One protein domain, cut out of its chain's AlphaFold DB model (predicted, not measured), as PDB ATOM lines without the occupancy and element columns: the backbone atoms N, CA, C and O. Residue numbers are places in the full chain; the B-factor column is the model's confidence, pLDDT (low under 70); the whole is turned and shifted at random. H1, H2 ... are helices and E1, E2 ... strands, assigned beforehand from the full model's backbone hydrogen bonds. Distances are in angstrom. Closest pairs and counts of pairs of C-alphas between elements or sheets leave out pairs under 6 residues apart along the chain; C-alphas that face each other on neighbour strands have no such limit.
ATOM      1  N   THR A 303      37.187  25.512   9.692       85.19
ATOM      2  CA  THR A 303      37.274  26.958   9.839       85.19
ATOM      3  C   THR A 303      38.373  27.487   8.941       85.19
ATOM      4  O   THR A 303      39.252  26.755   8.488       85.19
ATOM      5  N   CYS A 304      38.397  28.796   8.728       82.44
ATOM      6  CA  CYS A 304      39.465  29.439   7.958       82.44
ATOM      7  C   CYS A 304      40.889  29.129   8.470       82.44
ATOM      8  O   CYS A 304      41.854  29.237   7.710       82.44
ATOM      9  N   LEU A 305      41.030  28.698   9.733       80.25
ATOM     10  CA  LEU A 305      42.291  28.223  10.306       80.25
ATOM     11  C   LEU A 305      42.721  26.835   9.807       80.25
ATOM     12  O   LEU A 305      43.924  26.580   9.752       80.25
ATOM     13  N   THR A 306      41.779  25.947   9.470       81.06
ATOM     14  CA  THR A 306      42.063  24.587   8.970       81.06
ATOM     15  C   THR A 306      42.165  24.502   7.461       81.06
ATOM     16  O   THR A 306      42.570  23.461   6.938       81.06
ATOM     17  N   ALA A 307      41.868  25.596   6.754       80.94
ATOM     18  CA  ALA A 307      42.161  25.714   5.334       80.94
ATOM     19  C   ALA A 307      43.608  25.266   5.062       80.94
ATOM     20  O   ALA A 307      44.518  25.554   5.836       80.94
ATOM     21  N   THR A 308      43.836  24.531   3.974       82.44
ATOM     22  CA  THR A 308      45.186  24.108   3.581       82.44
ATOM     23  C   THR A 308      45.506  24.691   2.203       82.44
ATOM     24  O   THR A 308      44.968  24.199   1.211       82.44
ATOM     25  N   PRO A 309      46.381  25.716   2.103       83.62
ATOM     26  CA  PRO A 309      47.145  26.347   3.189       83.62
ATOM     27  C   PRO A 309      46.276  27.203   4.140       83.62
ATOM     28  O   PRO A 309      45.247  27.715   3.696       83.62
ATOM     29  N   PRO A 310      46.693  27.401   5.412       80.00
ATOM     30  CA  PRO A 310      45.940  28.206   6.377       80.00
ATOM     31  C   PRO A 310      45.727  29.624   5.861       80.00
ATOM     32  O   PRO A 310      46.697  30.303   5.504       80.00
ATOM     33  N   ILE A 311      44.476  30.084   5.845       79.94
ATOM     34  CA  ILE A 311      44.150  31.447   5.426       79.94
ATOM     35  C   ILE A 311      44.403  32.356   6.629       79.94
ATOM     36  O   ILE A 311      43.593  32.473   7.547       79.94
ATOM     37  N   ASN A 312      45.589  32.957   6.650       81.44
ATOM     38  CA  ASN A 312      45.999  33.939   7.649       81.44
ATOM     39  C   ASN A 312      45.999  35.355   7.050       81.44
ATOM     40  O   ASN A 312      45.722  35.549   5.869       81.44
ATOM     41  N   ALA A 313      46.356  36.358   7.855       78.12
ATOM     42  CA  ALA A 313      46.343  37.757   7.418       78.12
ATOM     43  C   ALA A 313      47.260  38.045   6.220       78.12
ATOM     44  O   ALA A 313      47.030  39.011   5.505       78.12
ATOM     45  N   ALA A 314      48.272  37.207   5.976       82.69
ATOM     46  CA  ALA A 314      49.143  37.337   4.812       82.69
ATOM     47  C   ALA A 314      48.550  36.711   3.535       82.69
ATOM     48  O   ALA A 314      49.036  37.000   2.445       82.69
ATOM     49  N   ALA A 315      47.532  35.851   3.657       84.75
ATOM     50  CA  ALA A 315      46.842  35.234   2.525       84.75
ATOM     51  C   ALA A 315      45.733  36.129   1.941       84.75
ATOM     52  O   ALA A 315      45.356  35.948   0.781       84.75
ATOM     53  N   CYS A 316      45.227  37.093   2.717       86.31
ATOM     54  CA  CYS A 316      44.210  38.036   2.259       86.31
ATOM     55  C   CYS A 316      44.830  39.198   1.453       86.31
ATOM     56  O   CYS A 316      45.938  39.644   1.767       86.31
ATOM     57  N   PRO A 317      44.142  39.715   0.413       86.88
ATOM     58  CA  PRO A 317      44.591  40.894  -0.325       86.88
ATOM     59  C   PRO A 317      44.783  42.115   0.586       86.88
ATOM     60  O   PRO A 317      44.093  42.277   1.591       86.88
ATOM     61  N   SER A 318      45.697  43.015   0.215       84.50
ATOM     62  CA  SER A 318      45.931  44.262   0.953       84.50
ATOM     63  C   SER A 318      44.634  45.062   1.132       84.50
ATOM     64  O   SER A 318      44.001  45.428   0.146       84.50
ATOM     65  N   GLY A 319      44.281  45.376   2.384       80.81
ATOM     66  CA  GLY A 319      43.044  46.094   2.735       80.81
ATOM     67  C   GLY A 319      41.879  45.197   3.176       80.81
ATOM     68  O   GLY A 319      40.831  45.718   3.550       80.81
ATOM     69  N   VAL A 320      42.075  43.876   3.180       81.88
ATOM     70  CA  VAL A 320      41.076  42.879   3.582       81.88
ATOM     71  C   VAL A 320      41.525  42.220   4.890       81.88
ATOM     72  O   VAL A 320      42.656  41.741   5.003       81.88
ATOM     73  N   GLY A 321      40.663  42.230   5.905       79.38
ATOM     74  CA  GLY A 321      40.909  41.553   7.176       79.38
ATOM     75  C   GLY A 321      40.584  40.065   7.077       79.38
ATOM     76  O   GLY A 321      39.725  39.663   6.299       79.38
ATOM     77  N   VAL A 322      41.233  39.226   7.884       78.56
ATOM     78  CA  VAL A 322      40.753  37.848   8.075       78.56
ATOM     79  C   VAL A 322      39.564  37.899   9.018       78.56
ATOM     80  O   VAL A 322      39.580  38.668   9.987       78.56
ATOM     81  N   SER A 323      38.572  37.044   8.785       72.88
ATOM     82  CA  SER A 323      37.638  36.672   9.844       72.88
ATOM     83  C   SER A 323      38.383  36.354  11.138       72.88
ATOM     84  O   SER A 323      39.498  35.819  11.104       72.88
ATOM     85  N   MET A 324      37.776  36.657  12.289       69.69
ATOM     86  CA  MET A 324      38.333  36.208  13.561       69.69
ATOM     87  C   MET A 324      38.619  34.701  13.470       69.69
ATOM     88  O   MET A 324      37.750  33.950  13.026       69.69
ATOM     89  N   PRO A 325      39.830  34.247  13.839       60.69
ATOM     90  CA  PRO A 325      40.203  32.849  13.709       60.69
ATOM     91  C   PRO A 325      39.161  31.941  14.373       60.69
ATOM     92  O   PRO A 325      38.903  32.057  15.569       60.69
ATOM     93  N   GLY A 326      38.540  31.070  13.576       61.88
ATOM     94  CA  GLY A 326      37.476  30.173  14.018       61.88
ATOM     95  C   GLY A 326      36.045  30.724  13.930       61.88
ATOM     96  O   GLY A 326      35.117  29.942  13.999       61.88
ATOM     97  N   ALA A 327      35.822  32.023  13.728       70.25
ATOM     98  CA  ALA A 327      34.466  32.586  13.678       70.25
ATOM     99  C   ALA A 327      33.728  32.313  12.355       70.25
ATOM    100  O   ALA A 327      32.500  32.306  12.332       70.25
ATOM    101  N   THR A 328      34.463  32.097  11.259       79.31
ATOM    102  CA  THR A 328      33.870  31.735   9.965       79.31
ATOM    103  C   THR A 328      33.996  30.241   9.721       79.31
ATOM    104  O   THR A 328      35.104  29.715   9.570       79.31
ATOM    105  N   ILE A 329      32.833  29.601   9.652       80.94
ATOM    106  CA  ILE A 329      32.630  28.232   9.192       80.94
ATOM    107  C   ILE A 329      32.748  28.206   7.670       80.94
ATOM    108  O   ILE A 329      32.145  29.026   6.972       80.94
ATOM    109  N   CYS A 330      33.526  27.266   7.152       83.56
ATOM    110  CA  CYS A 330      33.653  27.055   5.722       83.56
ATOM    111  C   CYS A 330      32.573  26.092   5.217       83.56
ATOM    112  O   CYS A 330      32.214  25.146   5.918       83.56
ATOM    113  N   PRO A 331      32.061  26.284   3.990       82.62
ATOM    114  CA  PRO A 331      31.175  25.311   3.373       82.62
ATOM    115  C   PRO A 331      31.908  23.981   3.164       82.62
ATOM    116  O   PRO A 331      33.136  23.936   3.075       82.62
ATOM    117  N   SER A 332      31.149  22.899   2.990       79.06
ATOM    118  CA  SER A 332      31.684  21.547   2.762       79.06
ATOM    119  C   SER A 332      32.594  21.421   1.532       79.06
ATOM    120  O   SER A 332      33.359  20.467   1.418       79.06
ATOM    121  N   THR A 333      32.555  22.388   0.610       84.12
ATOM    122  CA  THR A 333      33.464  22.483  -0.542       84.12
ATOM    123  C   THR A 333      34.849  23.042  -0.194       84.12
ATOM    124  O   THR A 333      35.702  23.137  -1.078       84.12
ATOM    125  N   GLY A 334      35.082  23.415   1.065       84.19
ATOM    126  CA  GLY A 334      36.332  23.967   1.577       84.19
ATOM    127  C   GLY A 334      36.315  25.488   1.750       84.19
ATOM    128  O   GLY A 334      35.452  26.202   1.237       84.19
ATOM    129  N   CYS A 335      37.307  25.985   2.486       85.81
ATOM    130  CA  CYS A 335      37.537  27.409   2.697       85.81
ATOM    131  C   CYS A 335      38.207  28.049   1.476       85.81
ATOM    132  O   CYS A 335      39.270  27.599   1.043       85.81
ATOM    133  N   THR A 336      37.652  29.147   0.969       89.44
ATOM    134  CA  THR A 336      38.328  30.008  -0.012       89.44
ATOM    135  C   THR A 336      38.666  31.358   0.613       89.44
ATOM    136  O   THR A 336      38.076  31.761   1.617       89.44
ATOM    137  N   ASN A 337      39.606  32.087   0.007       85.25
ATOM    138  CA  ASN A 337      39.946  33.443   0.451       85.25
ATOM    139  C   ASN A 337      38.726  34.379   0.429       85.25
ATOM    140  O   ASN A 337      38.629  35.242   1.285       85.25
ATOM    141  N   GLU A 338      37.782  34.191  -0.495       85.88
ATOM    142  CA  GLU A 338      36.559  35.008  -0.572       85.88
ATOM    143  C   GLU A 338      35.633  34.809   0.634       85.88
ATOM    144  O   GLU A 338      34.922  35.725   1.025       85.88
ATOM    145  N   ILE A 339      35.653  33.619   1.239       85.06
ATOM    146  CA  ILE A 339      34.831  33.289   2.410       85.06
ATOM    147  C   ILE A 339      35.528  33.745   3.696       85.06
ATOM    148  O   ILE A 339      34.886  34.183   4.648       85.06
ATOM    149  N   CYS A 340      36.853  33.633   3.729       87.62
ATOM    150  CA  CYS A 340      37.650  33.836   4.933       87.62
ATOM    151  C   CYS A 340      38.211  35.250   5.104       87.62
ATOM    152  O   CYS A 340      38.606  35.619   6.216       87.62
ATOM    153  N   CYS A 341      38.263  36.032   4.029       88.56
ATOM    154  CA  CYS A 341      38.738  37.406   4.034       88.56
ATOM    155  C   CYS A 341      37.540  38.357   3.874       88.56
ATOM    156  O   CYS A 341      36.795  38.254   2.906       88.56
ATOM    157  N   PHE A 342      37.369  39.292   4.809       82.75
ATOM    158  CA  PHE A 342      36.326  40.319   4.767       82.75
ATOM    159  C   PHE A 342      36.925  41.688   4.470       82.75
ATOM    160  O   PHE A 342      37.937  42.075   5.064       82.75
ATOM    161  N   ASP A 343      36.273  42.454   3.598       76.00
ATOM    162  CA  ASP A 343      36.659  43.841   3.362       76.00
ATOM    163  C   ASP A 343      36.559  44.631   4.677       76.00
ATOM    164  O   ASP A 343      35.527  44.656   5.355       76.00
ATOM    165  N   THR A 344      37.662  45.269   5.072       63.69
ATOM    166  CA  THR A 344      37.684  46.183   6.219       63.69
ATOM    167  C   THR A 344      37.567  47.612   5.705       63.69
ATOM    168  O   THR A 344      38.507  48.131   5.109       63.69
ATOM    169  N   CYS A 345      36.421  48.267   5.920       51.06
ATOM    170  CA  CYS A 345      36.130  49.568   5.295       51.06
ATOM    171  C   CYS A 345      36.805  50.754   5.974       51.06
ATOM    172  O   CYS A 345      36.860  51.836   5.396       51.06
ATOM    173  N   ALA A 346      37.321  50.589   7.187       55.03
ATOM    174  CA  ALA A 346      38.097  51.627   7.845       55.03
ATOM    175  C   ALA A 346      38.901  51.038   9.003       55.03
ATOM    176  O   ALA A 346      38.353  50.395   9.900       55.03
ATOM    177  N   SER A 347      40.205  51.316   9.023       49.31
ATOM    178  CA  SER A 347      40.980  51.300  10.259       49.31
ATOM    179  C   SER A 347      40.940  52.703  10.856       49.31
ATOM    180  O   SER A 347      41.526  53.626  10.285       49.31
ATOM    181  N   ALA A 348      40.253  52.874  11.983       49.25
ATOM    182  CA  ALA A 348      40.297  54.110  12.752       49.25
ATOM    183  C   ALA A 348      41.236  53.915  13.951       49.25
ATOM    184  O   ALA A 348      41.178  52.900  14.647       49.25
ATOM    185  N   LEU A 349      42.117  54.886  14.191       40.22
ATOM    186  CA  LEU A 349      42.895  54.953  15.426       40.22
ATOM    187  C   LEU A 349      41.966  55.430  16.543       40.22
ATOM    188  O   LEU A 349      41.582  56.599  16.576       40.22
ATOM    189  N   VAL A 350      41.607  54.529  17.455       48.41
ATOM    190  CA  VAL A 350      40.912  54.879  18.696       48.41
ATOM    191  C   VAL A 350      41.934  54.750  19.819       48.41
ATOM    192  O   VAL A 350      42.362  53.647  20.144       48.41
ATOM    193  N   ASN A 351      42.353  55.881  20.393       49.19
ATOM    194  CA  ASN A 351      43.364  55.949  21.461       49.19
ATOM    195  C   ASN A 351      44.714  55.289  21.098       49.19
ATOM    196  O   ASN A 351      45.219  54.475  21.866       49.19
ATOM    197  N   ASP A 352      45.278  55.596  19.924       55.16
ATOM    198  CA  ASP A 352      46.543  55.019  19.417       55.16
ATOM    199  C   ASP A 352      46.557  53.485  19.242       55.16
ATOM    200  O   ASP A 352      47.593  52.892  18.943       55.16
ATOM    201  N   VAL A 353      45.394  52.832  19.342       43.56
ATOM    202  CA  VAL A 353      45.206  51.425  18.981       43.56
ATOM    203  C   VAL A 353      44.449  51.371  17.658       43.56
ATOM    204  O   VAL A 353      43.350  51.915  17.525       43.56
ATOM    205  N   GLN A 354      45.051  50.734  16.655       50.44
ATOM    206  CA  GLN A 354      44.420  50.531  15.356       50.44
ATOM    207  C   GLN A 354      43.287  49.506  15.520       50.44
ATOM    208  O   GLN A 354      43.550  48.326  15.744       50.44
ATOM    209  N   GLN A 355      42.035  49.963  15.449       47.97
ATOM    210  CA  GLN A 355      40.858  49.094  15.445       47.97
ATOM    211  C   GLN A 355      40.273  49.043  14.031       47.97
ATOM    212  O   GLN A 355      40.112  50.074  13.373       47.97
ATOM    213  N   THR A 356      39.992  47.837  13.550       49.88
ATOM    214  CA  THR A 356      39.380  47.575  12.243       49.88
ATOM    215  C   THR A 356      37.920  47.191  12.419       49.88
ATOM    216  O   THR A 356      37.591  46.332  13.236       49.88
ATOM    217  N   PHE A 357      37.046  47.826  11.638       55.75
ATOM    218  CA  PHE A 357      35.608  47.557  11.638       55.75
ATOM    219  C   PHE A 357      35.188  46.914  10.302       55.75
ATOM    220  O   PHE A 357      35.676  47.349   9.249       55.75
ATOM    221  N   PRO A 358      34.317  45.885  10.314       55.38
ATOM    222  CA  PRO A 358      33.795  45.278   9.091       55.38
ATOM    223  C   PRO A 358      32.890  46.258   8.331       55.38
ATOM    224  O   PRO A 358      32.157  47.039   8.938       55.38
ATOM    225  N   CYS A 359      32.960  46.225   6.999       50.75
ATOM    226  CA  CYS A 359      32.066  46.977   6.120       50.75
ATOM    227  C   CYS A 359      30.624  46.462   6.212       50.75
ATOM    228  O   CYS A 359      30.385  45.295   5.915       50.75
TER     229      CYS A 359
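AT A GLANCE: This is residues 303 to 359 of the 440 residues of an uncharacterized protein of Chromera velia CCMP2878 (UniProt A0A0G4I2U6). Picture a rod with a looped head at one end, made by residues 303 to 319 and 323 to 336 with the short helix H1, and a hairpin of E2 and E3 making the other end. The short strand E1 is beside the first part of E2, and E2 bends on its way to the hairpin's turn. The printed part has 57 residues, under half of them in named elements: E1, H1, E2, E3 along the chain, with the antiparallel sheet order E1, E2, E3 and the class mostly strand. It is only just compact, close to loose, with a radius of gyration of the C-alphas of 12.2 A and spans of 40 by 19 by 18 A.

HOW THE PARTS SIT: After residues 303 to 319, look at edge strand E1, residues 320 to 322, antiparallel to inner strand E2, residues 341 to 350. Their C-alphas 322 and 341 face each other at 4.5 A, and N 321 and O 342 are within hydrogen-bond range at 2.9 A. The pairing is staggered: E2 pairs with E1 over 341 to 343, and over 344 to 350 with edge strand E3, residues 353 to 358. In this antiparallel hairpin, N 348 and O 355 are within hydrogen-bond range at 3.1 A. E2 bends by 65 degrees at residue 345, and the sheet is only just strongly twisted, its C-alphas up to 4.3 A off the best plane. H1, residues 337 to 340, only grazes the sheet; it is too short for an O i to N i+4 pair, and its one O i to N i+3 pair is within range.

IN THESE COORDINATES: Find C-alpha 320 at (41.076, 42.879, 3.582), where E1 begins. H1 leads into E2, which runs 22.9 A from C-alpha 341 at (38.738, 37.406, 4.034). E3 runs 16.3 A to C-alpha 358 at (33.795, 45.278, 9.091).

THE WHOLE: The C-alphas farthest apart, of Thr 333 and Asn 351, are 41.3 A apart. The printed part has no cut; E1 to H1 is a long link. Mean pLDDT of the printed part is 72.5, with residues 324 to 326 and 344 to 359 under 70.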